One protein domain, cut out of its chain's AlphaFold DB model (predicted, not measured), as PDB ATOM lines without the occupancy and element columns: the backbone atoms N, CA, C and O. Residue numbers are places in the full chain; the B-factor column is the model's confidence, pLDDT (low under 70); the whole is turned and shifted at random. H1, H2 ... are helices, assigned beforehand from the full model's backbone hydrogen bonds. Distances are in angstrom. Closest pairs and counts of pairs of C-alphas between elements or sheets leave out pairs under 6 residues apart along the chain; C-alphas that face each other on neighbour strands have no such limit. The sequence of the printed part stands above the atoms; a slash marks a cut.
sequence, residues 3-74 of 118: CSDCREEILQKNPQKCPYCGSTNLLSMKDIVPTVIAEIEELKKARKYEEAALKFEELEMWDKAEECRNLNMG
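Overview. This is residues 3 to 74 of the 118 residues of an uncharacterized protein of Candidatus Bathyarchaeota archaeon (UniProt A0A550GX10). Three helices fold back and forth side by side, with the longest, H1, and H3 both packed on H2; beyond the start of H1 lies a looped head, residues 3 to 28, with no named element. The 72 printed residues hold H1, H2 and H3 in that order and no named strand, class all helix. The whole is loose, radius of gyration of the C-alphas 15.2 A, spanning 48 by 20 by 16 A.

Along the chain. Find C-alpha 29 at (57.447, 106.339, -42.863); from there H1, residues 29 to 45, runs 24.5 A. H2 is residues 49 to 58, 14.5 A. H3, residues 62 to 72, runs 15.6 A to C-alpha 72 at (40.165, 84.123, -37.538).

Arrangement. H1 and H2 form a helical hairpin and touch, with the C-alphas of Ile 40 and Ala 52 closest at 5.0 A, at a shallow tilt of 12 degrees, opposite ways. H2 and H3, also a hairpin, touch at Ala 53 and Ala 65, their closest C-alphas, 4.0 A apart, at 7 degrees. H1 and H3 are close but not clearly touching. Every O i to N i+4 pair is within hydrogen-bond range in H2 and H3, and 11 of 13 in H1.

Size, cuts and confidence. The C-alphas farthest apart, of Gly 22 and Gly 74, are 48.3 A apart. The printed part has no cut, and both links are tight. Look for pLDDT under 70 at residues 13 to 14, 28 to 32 and 71 to 74.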
ATOM      1  N   CYS A   3      61.116 109.575 -34.547       82.88
ATOM      2  CA  CYS A   3      62.402 109.323 -33.901       82.88
ATOM      3  C   CYS A   3      62.424 107.901 -33.335       82.88
ATOM      4  O   CYS A   3      61.511 107.518 -32.611       82.88
ATOM      5  N   SER A   4      63.454 107.116 -33.642       80.62
ATOM      6  CA  SER A   4      63.580 105.759 -33.087       80.62
ATOM      7  C   SER A   4      63.870 105.750 -31.581       80.62
ATOM      8  O   SER A   4      63.392 104.858 -30.883       80.62
ATOM      9  N   ASP A   5      64.571 106.766 -31.068       82.50
ATOM     10  CA  ASP A   5      64.981 106.830 -29.662       82.50
ATOM     11  C   ASP A   5      63.857 107.313 -28.740       82.50
ATOM     12  O   ASP A   5      63.559 106.672 -27.735       82.50
ATOM     13  N   CYS A   6      63.188 108.420 -29.082       83.31
ATOM     14  CA  CYS A   6      62.122 108.979 -28.242       83.31
ATOM     15  C   CYS A   6      60.706 108.668 -28.738       83.31
ATOM     16  O   CYS A   6      59.744 109.070 -28.096       83.31
ATOM     17  N   ARG A   7      60.561 107.971 -29.873       77.88
ATOM     18  CA  ARG A   7      59.277 107.583 -30.495       77.88
ATOM     19  C   ARG A   7      58.347 108.736 -30.875       77.88
ATOM     20  O   ARG A   7      57.254 108.470 -31.364       77.88
ATOM     21  N   GLU A   8      58.795 109.979 -30.734       81.12
ATOM     22  CA  GLU A   8      58.006 111.151 -31.094       81.12
ATOM     23  C   GLU A   8      57.853 111.302 -32.601       81.12
ATOM     24  O   GLU A   8      58.773 111.027 -33.390       81.12
ATOM     25  N   GLU A   9      56.677 111.780 -32.990       80.81
ATOM     26  CA  GLU A   9      56.356 112.070 -34.373       80.81
ATOM     27  C   GLU A   9      56.864 113.463 -34.760       80.81
ATOM     28  O   GLU A   9      56.557 114.491 -34.157       80.81
ATOM     29  N   ILE A  10      57.699 113.493 -35.789       82.56
ATOM     30  CA  ILE A  10      58.326 114.690 -36.323       82.56
ATOM     31  C   ILE A  10      57.564 115.122 -37.572       82.56
ATOM     32  O   ILE A  10      57.626 114.471 -38.626       82.56
ATOM     33  N   LEU A  11      56.868 116.250 -37.420       78.31
ATOM     34  CA  LEU A  11      56.049 116.906 -38.444       78.31
ATOM     35  C   LEU A  11      56.870 117.804 -39.390       78.31
ATOM     36  O   LEU A  11      56.380 118.219 -40.439       78.31
ATOM     37  N   GLN A  12      58.125 118.111 -39.046       74.56
ATOM     38  CA  GLN A  12      59.011 118.907 -39.900       74.56
ATOM     39  C   GLN A  12      59.451 118.127 -41.149       74.56
ATOM     40  O   GLN A  12      59.787 116.944 -41.079       74.56
ATOM     41  N   LYS A  13      59.501 118.811 -42.301       67.31
ATOM     42  CA  LYS A  13      60.075 118.266 -43.540       67.31
ATOM     43  C   LYS A  13      61.606 118.280 -43.445       67.31
ATOM     44  O   LYS A  13      62.192 119.343 -43.279       67.31
ATOM     45  N   ASN A  14      62.228 117.108 -43.581       68.44
ATOM     46  CA  ASN A  14      63.681 116.870 -43.519       68.44
ATOM     47  C   ASN A  14      64.396 117.430 -42.268       68.44
ATOM     48  O   ASN A  14      65.335 118.219 -42.393       68.44
ATOM     49  N   PRO A  15      64.001 117.013 -41.055       76.56
ATOM     50  CA  PRO A  15      64.773 117.319 -39.859       76.56
ATOM     51  C   PRO A  15      66.115 116.574 -39.925       76.56
ATOM     52  O   PRO A  15      66.146 115.395 -40.255       76.56
ATOM     53  N   GLN A  16      67.230 117.232 -39.597       81.56
ATOM     54  CA  GLN A  16      68.514 116.530 -39.418       81.56
ATOM     55  C   GLN A  16      68.646 115.897 -38.023       81.56
ATOM     56  O   GLN A  16      69.491 115.033 -37.808       81.56
ATOM     57  N   LYS A  17      67.820 116.341 -37.066       85.12
ATOM     58  CA  LYS A  17      67.761 115.853 -35.684       85.12
ATOM     59  C   LYS A  17      66.322 115.862 -35.187       85.12
ATOM     60  O   LYS A  17      65.509 116.668 -35.637       85.12
ATOM     61  N   CYS A  18      66.022 114.990 -34.235       83.88
ATOM     62  CA  CYS A  18      64.759 114.977 -33.526       83.88
ATOM     63  C   CYS A  18      64.624 116.266 -32.699       83.88
ATOM     64  O   CYS A  18      65.497 116.527 -31.869       83.88
ATOM     65  N   PRO A  19      63.540 117.042 -32.856       82.19
ATOM     66  CA  PRO A  19      63.317 118.257 -32.069       82.19
ATOM     67  C   PRO A  19      63.153 117.996 -30.567       82.19
ATOM     68  O   PRO A  19      63.409 118.885 -29.762       82.19
ATOM     69  N   TYR A  20      62.726 116.788 -30.195       83.81
ATOM     70  CA  TYR A  20      62.369 116.444 -28.820       83.81
ATOM     71  C   TYR A  20      63.541 115.877 -28.015       83.81
ATOM     72  O   TYR A  20      63.680 116.188 -26.837       83.81
ATOM     73  N   CYS A  21      64.398 115.062 -28.638       88.44
ATOM     74  CA  CYS A  21      65.515 114.404 -27.946       88.44
ATOM     75  C   CYS A  21      66.897 114.679 -28.556       88.44
ATOM     76  O   CYS A  21      67.903 114.214 -28.029       88.44
ATOM     77  N   GLY A  22      66.975 115.397 -29.681       83.19
ATOM     78  CA  GLY A  22      68.237 115.714 -30.356       83.19
ATOM     79  C   GLY A  22      68.881 114.555 -31.129       83.19
ATOM     80  O   GLY A  22      69.919 114.771 -31.758       83.19
ATOM     81  N   SER A  23      68.284 113.358 -31.124       84.12
ATOM     82  CA  SER A  23      68.805 112.195 -31.853       84.12
ATOM     83  C   SER A  23      68.764 112.380 -33.373       84.12
ATOM     84  O   SER A  23      67.830 112.968 -33.917       84.12
ATOM     85  N   THR A  24      69.754 111.836 -34.078       83.75
ATOM     86  CA  THR A  24      69.808 111.766 -35.547       83.75
ATOM     87  C   THR A  24      69.096 110.539 -36.120       83.75
ATOM     88  O   THR A  24      68.957 110.432 -37.335       83.75
ATOM     89  N   ASN A  25      68.638 109.610 -35.276       78.38
ATOM     90  CA  ASN A  25      68.026 108.355 -35.712       78.38
ATOM     91  C   ASN A  25      66.548 108.565 -36.068       78.38
ATOM     92  O   ASN A  25      65.634 108.180 -35.327       78.38
ATOM     93  N   LEU A  26      66.326 109.231 -37.198       78.00
ATOM     94  CA  LEU A  26      65.005 109.543 -37.724       78.00
ATOM     95  C   LEU A  26      64.593 108.504 -38.760       78.00
ATOM     96  O   LEU A  26      65.265 108.311 -39.768       78.00
ATOM     97  N   LEU A  27      63.458 107.862 -38.519       73.19
ATOM     98  CA  LEU A  27      62.866 106.889 -39.419       73.19
ATOM     99  C   LEU A  27      61.803 107.572 -40.277       73.19
ATOM    100  O   LEU A  27      60.840 108.167 -39.773       73.19
ATOM    101  N   SER A  28      61.969 107.501 -41.594       67.00
ATOM    102  CA  SER A  28      60.921 107.908 -42.521       67.00
ATOM    103  C   SER A  28      59.807 106.868 -42.513       67.00
ATOM    104  O   SER A  28      60.067 105.675 -42.393       67.00
ATOM    105  N   MET A  29      58.557 107.293 -42.715       62.72
ATOM    106  CA  MET A  29      57.447 106.339 -42.863       62.72
ATOM    107  C   MET A  29      57.701 105.343 -44.007       62.72
ATOM    108  O   MET A  29      57.302 104.190 -43.912       62.72
ATOM    109  N   LYS A  30      58.456 105.751 -45.038       62.09
ATOM    110  CA  LYS A  30      58.867 104.880 -46.151       62.09
ATOM    111  C   LYS A  30      59.773 103.717 -45.729       62.09
ATOM    112  O   LYS A  30      59.728 102.680 -46.378       62.09
ATOM    113  N   ASP A  31      60.544 103.878 -44.655       65.94
ATOM    114  CA  ASP A  31      61.453 102.846 -44.140       65.94
ATOM    115  C   ASP A  31      60.775 101.970 -43.075       65.94
ATOM    116  O   ASP A  31      61.152 100.819 -42.888       65.94
ATOM    117  N   ILE A  32      59.739 102.491 -42.405       67.00
ATOM    118  CA  ILE A  32      58.985 101.782 -41.357       67.00
ATOM    119  C   ILE A  32      57.985 100.790 -41.965       67.00
ATOM    120  O   ILE A  32      57.854  99.669 -41.477       67.00
ATOM    121  N   VAL A  33      57.296 101.179 -43.045       71.25
ATOM    122  CA  VAL A  33      56.254 100.353 -43.681       71.25
ATOM    123  C   VAL A  33      56.760  98.948 -44.068       71.25
ATOM    124  O   VAL A  33      56.093  97.979 -43.708       71.25
ATOM    125  N   PRO A  34      57.931  98.769 -44.718       77.94
ATOM    126  CA  PRO A  34      58.450  97.437 -45.044       77.94
ATOM    127  C   PRO A  34      58.726  96.568 -43.809       77.94
ATOM    128  O   PRO A  34      58.427  95.375 -43.819       77.94
ATOM    129  N   THR A  35      59.260  97.157 -42.736       78.81
ATOM    130  CA  THR A  35      59.557  96.440 -41.486       78.81
ATOM    131  C   THR A  35      58.278  95.979 -40.796       78.81
ATOM    132  O   THR A  35      58.177  94.818 -40.405       78.81
ATOM    133  N   VAL A  36      57.271  96.852 -40.708       79.94
ATOM    134  CA  VAL A  36      55.972  96.511 -40.110       79.94
ATOM    135  C   VAL A  36      55.263  95.428 -40.930       79.94
ATOM    136  O   VAL A  36      54.695  94.506 -40.351       79.94
ATOM    137  N   ILE A  37      55.353  95.464 -42.265       83.06
ATOM    138  CA  ILE A  37      54.803  94.407 -43.131       83.06
ATOM    139  C   ILE A  37      55.476  93.053 -42.863       83.06
ATOM    140  O   ILE A  37      54.772  92.052 -42.726       83.06
ATOM    141  N   ALA A  38      56.804  93.005 -42.731       87.12
ATOM    142  CA  ALA A  38      57.511  91.763 -42.405       87.12
ATOM    143  C   ALA A  38      57.084  91.201 -41.036       87.12
ATOM    144  O   ALA A  38      56.831  90.004 -40.899       87.12
ATOM    145  N   GLU A  39      56.923  92.063 -40.028       86.50
ATOM    146  CA  GLU A  39      56.408  91.655 -38.716       86.50
ATOM    147  C   GLU A  39      54.970  91.121 -38.793       86.50
ATOM    148  O   GLU A  39      54.634  90.148 -38.119       86.50
ATOM    149  N   ILE A  40      54.120  91.726 -39.626       87.56
ATOM    150  CA  ILE A  40      52.759  91.245 -39.866       87.56
ATOM    151  C   ILE A  40      52.769  89.843 -40.488       87.56
ATOM    152  O   ILE A  40      51.984  88.987 -40.077       87.56
ATOM    153  N   GLU A  41      53.648  89.571 -41.453       87.75
ATOM    154  CA  GLU A  41      53.766  88.237 -42.050       87.75
ATOM    155  C   GLU A  41      54.178  87.178 -41.023       87.75
ATOM    156  O   GLU A  41      53.597  86.089 -40.997       87.75
ATOM    157  N   GLU A  42      55.112  87.501 -40.128       88.62
ATOM    158  CA  GLU A  42      55.497  86.613 -39.026       88.62
ATOM    159  C   GLU A  42      54.337  86.373 -38.045       88.62
ATOM    160  O   GLU A  42      54.083  85.233 -37.648       88.62
ATOM    161  N   LEU A  43      53.551  87.408 -37.720       88.06
ATOM    162  CA  LEU A  43      52.336  87.260 -36.910       88.06
ATOM    163  C   LEU A  43      51.297  86.357 -37.593       88.06
ATOM    164  O   LEU A  43      50.700  85.497 -36.936       88.06
ATOM    165  N   LYS A  44      51.121  86.482 -38.915       83.69
ATOM    166  CA  LYS A  44      50.245  85.598 -39.703       83.69
ATOM    167  C   LYS A  44      50.751  84.151 -39.686       83.69
ATOM    168  O   LYS A  44      49.949  83.248 -39.444       83.69
ATOM    169  N   LYS A  45      52.061  83.905 -39.845       84.62
ATOM    170  CA  LYS A  45      52.667  82.559 -39.721       84.62
ATOM    171  C   LYS A  45      52.448  81.959 -38.330       84.62
ATOM    172  O   LYS A  45      52.097  80.786 -38.210       84.62
ATOM    173  N   ALA A  46      52.574  82.776 -37.287       83.44
ATOM    174  CA  ALA A  46      52.313  82.393 -35.903       83.44
ATOM    175  C   ALA A  46      50.813  82.263 -35.560       83.44
ATOM    176  O   ALA A  46      50.472  81.952 -34.418       83.44
ATOM    177  N   ARG A  47      49.906  82.482 -36.527       77.88
ATOM    178  CA  ARG A  47      48.439  82.485 -36.359       77.88
ATOM    179  C   ARG A  47      47.923  83.520 -35.351       77.88
ATOM    180  O   ARG A  47      46.822  83.374 -34.821       77.88
ATOM    181  N   LYS A  48      48.687  84.583 -35.110       83.75
ATOM    182  CA  LYS A  48      48.322  85.739 -34.279       83.75
ATOM    183  C   LYS A  48      47.624  86.796 -35.139       83.75
ATOM    184  O   LYS A  48      48.103  87.915 -35.293       83.75
ATOM    185  N   TYR A  49      46.499  86.418 -35.744       85.06
ATOM    186  CA  TYR A  49      45.817  87.257 -36.736       85.06
ATOM    187  C   TYR A  49      45.240  88.556 -36.159       85.06
ATOM    188  O   TYR A  49      45.180  89.553 -36.869       85.06
ATOM    189  N   GLU A  50      44.880  88.570 -34.875       83.50
ATOM    190  CA  GLU A  50      44.414  89.782 -34.188       83.50
ATOM    191  C   GLU A  50      45.544  90.817 -34.032       83.50
ATOM    192  O   GLU A  50      45.370  91.987 -34.357       83.50
ATOM    193  N   GLU A  51      46.740  90.375 -33.621       85.69
ATOM    194  CA  GLU A  51      47.930  91.240 -33.529       85.69
ATOM    195  C   GLU A  51      48.349  91.755 -34.918       85.69
ATOM    196  O   GLU A  51      48.755  92.906 -35.061       85.69
ATOM    197  N   ALA A  52      48.216  90.918 -35.955       88.44
ATOM    198  CA  ALA A  52      48.456  91.311 -37.342       88.44
ATOM    199  C   ALA A  52      47.453  92.373 -37.832       88.44
ATOM    200  O   ALA A  52      47.850  93.306 -38.527       88.44
ATOM    201  N   ALA A  53      46.174  92.254 -37.457       87.25
ATOM    202  CA  ALA A  53      45.140  93.215 -37.827       87.25
ATOM    203  C   ALA A  53      45.417  94.603 -37.232       87.25
ATOM    204  O   ALA A  53      45.413  95.580 -37.971       87.25
ATOM    205  N   LEU A  54      45.763  94.685 -35.941       87.31
ATOM    206  CA  LEU A  54      46.098  95.955 -35.280       87.31
ATOM    207  C   LEU A  54      47.261  96.690 -35.962       87.31
ATOM    208  O   LEU A  54      47.227  97.907 -36.115       87.31
ATOM    209  N   LYS A  55      48.281  95.955 -36.423       86.69
ATOM    210  CA  LYS A  55      49.399  96.555 -37.164       86.69
ATOM    211  C   LYS A  55      48.998  97.051 -38.553       86.69
ATOM    212  O   LYS A  55      49.549  98.041 -39.019       86.69
ATOM    213  N   PHE A  56      48.047  96.396 -39.221       88.75
ATOM    214  CA  PHE A  56      47.485  96.929 -40.463       88.75
ATOM    215  C   PHE A  56      46.671  98.205 -40.226       88.75
ATOM    216  O   PHE A  56      46.741  99.106 -41.055       88.75
ATOM    217  N   GLU A  57      45.967  98.323 -39.098       86.50
ATOM    218  CA  GLU A  57      45.251  99.552 -38.718       86.50
ATOM    219  C   GLU A  57      46.211 100.712 -38.420       86.50
ATOM    220  O   GLU A  57      45.949 101.833 -38.845       86.50
ATOM    221  N   GLU A  58      47.361 100.448 -37.784       84.62
ATOM    222  CA  GLU A  58      48.424 101.453 -37.583       84.62
ATOM    223  C   GLU A  58      48.993 101.977 -38.915       84.62
ATOM    224  O   GLU A  58      49.450 103.116 -38.998       84.62
ATOM    225  N   LEU A  59      48.930 101.164 -39.974       83.19
ATOM    226  CA  LEU A  59      49.297 101.546 -41.341       83.19
ATOM    227  C   LEU A  59      48.112 102.086 -42.165       83.19
ATOM    228  O   LEU A  59      48.252 102.252 -43.376       83.19
ATOM    229  N   GLU A  60      46.950 102.305 -41.541       82.38
ATOM    230  CA  GLU A  60      45.692 102.718 -42.186       82.38
ATOM    231  C   GLU A  60      45.214 101.757 -43.299       82.38
ATOM    232  O   GLU A  60      44.442 102.120 -44.186       82.38
ATOM    233  N   MET A  61      45.653 100.494 -43.257       84.12
ATOM    234  CA  MET A  61      45.303  99.439 -44.213       84.12
ATOM    235  C   MET A  61      44.096  98.623 -43.729       84.12
ATOM    236  O   MET A  61      44.201  97.418 -43.484       84.12
ATOM    237  N   TRP A  62      42.943  99.277 -43.597       83.19
ATOM    238  CA  TRP A  62      41.724  98.698 -43.015       83.19
ATOM    239  C   TRP A  62      41.253  97.410 -43.708       83.19
ATOM    240  O   TRP A  62      40.950  96.438 -43.017       83.19
ATOM    241  N   ASP A  63      41.304  97.348 -45.043       85.06
ATOM    242  CA  ASP A  63      40.912  96.152 -45.810       85.06
ATOM    243  C   ASP A  63      41.731  94.917 -45.393       85.06
ATOM    244  O   ASP A  63      41.205  93.826 -45.171       85.06
ATOM    245  N   LYS A  64      43.045  95.091 -45.200       85.88
ATOM    246  CA  LYS A  64      43.945  94.001 -44.791       85.88
ATOM    247  C   LYS A  64      43.775  93.620 -43.323       85.88
ATOM    248  O   LYS A  64      43.986  92.455 -42.962       85.88
ATOM    249  N   ALA A  65      43.420  94.581 -42.472       85.56
ATOM    250  CA  ALA A  65      43.076  94.310 -41.082       85.56
ATOM    251  C   ALA A  65      41.809  93.448 -41.000       85.56
ATOM    252  O   ALA A  65      41.799  92.432 -40.299       85.56
ATOM    253  N   GLU A  66      40.780  93.793 -41.777       83.44
ATOM    254  CA  GLU A  66      39.542  93.021 -41.874       83.44
ATOM    255  C   GLU A  66      39.798  91.604 -42.407       83.44
ATOM    256  O   GLU A  66      39.342  90.632 -41.804       83.44
ATOM    257  N   GLU A  67      40.607  91.446 -43.460       83.94
ATOM    258  CA  GLU A  67      41.028  90.126 -43.947       83.94
ATOM    259  C   GLU A  67      41.685  89.281 -42.845       83.94
ATOM    260  O   GLU A  67      41.378  88.097 -42.701       83.94
ATOM    261  N   CYS A  68      42.565  89.871 -42.029       82.88
ATOM    262  CA  CYS A  68      43.198  89.156 -40.918       82.88
ATOM    263  C   CYS A  68      42.176  88.711 -39.863       82.88
ATOM    264  O   CYS A  68      42.230  87.566 -39.407       82.88
ATOM    265  N   ARG A  69      41.202  89.559 -39.517       80.31
ATOM    266  CA  ARG A  69      40.112  89.197 -38.591       80.31
ATOM    267  C   ARG A  69      39.213  88.106 -39.179       80.31
ATOM    268  O   ARG A  69      38.845  87.164 -38.477       80.31
ATOM    269  N   ASN A  70      38.939  88.159 -40.478       75.31
ATOM    270  CA  ASN A  70      38.141  87.155 -41.183       75.31
ATOM    271  C   ASN A  70      38.860  85.803 -41.304       75.31
ATOM    272  O   ASN A  70      38.219  84.758 -41.199       75.31
ATOM    273  N   LEU A  71      40.193  85.781 -41.400       69.56
ATOM    274  CA  LEU A  71      40.976  84.541 -41.290       69.56
ATOM    275  C   LEU A  71      40.849  83.881 -39.904       69.56
ATOM    276  O   LEU A  71      41.067  82.674 -39.775       69.56
ATOM    277  N   ASN A  72      40.456  84.639 -38.875       64.00
ATOM    278  CA  ASN A  72      40.165  84.123 -37.538       64.00
ATOM    279  C   ASN A  72      38.718  83.592 -37.397       64.00
ATOM    280  O   ASN A  72      38.462  82.734 -36.554       64.00
ATOM    281  N   MET A  73      37.783  84.028 -38.255       54.00
ATOM    282  CA  MET A  73      36.362  83.619 -38.240       54.00
ATOM    283  C   MET A  73      36.133  82.143 -38.616       54.00
ATOM    284  O   MET A  73      35.059  81.602 -38.367       54.00
ATOM    285  N   GLY A  74      37.130  81.464 -39.194       53.41
ATOM    286  CA  GLY A  74      37.038  80.043 -39.556       53.41
ATOM    287  C   GLY A  74      37.153  79.061 -38.381       53.41
ATOM    288  O   GLY A  74      36.952  77.865 -38.578       53.41
TER     289      GLY A  74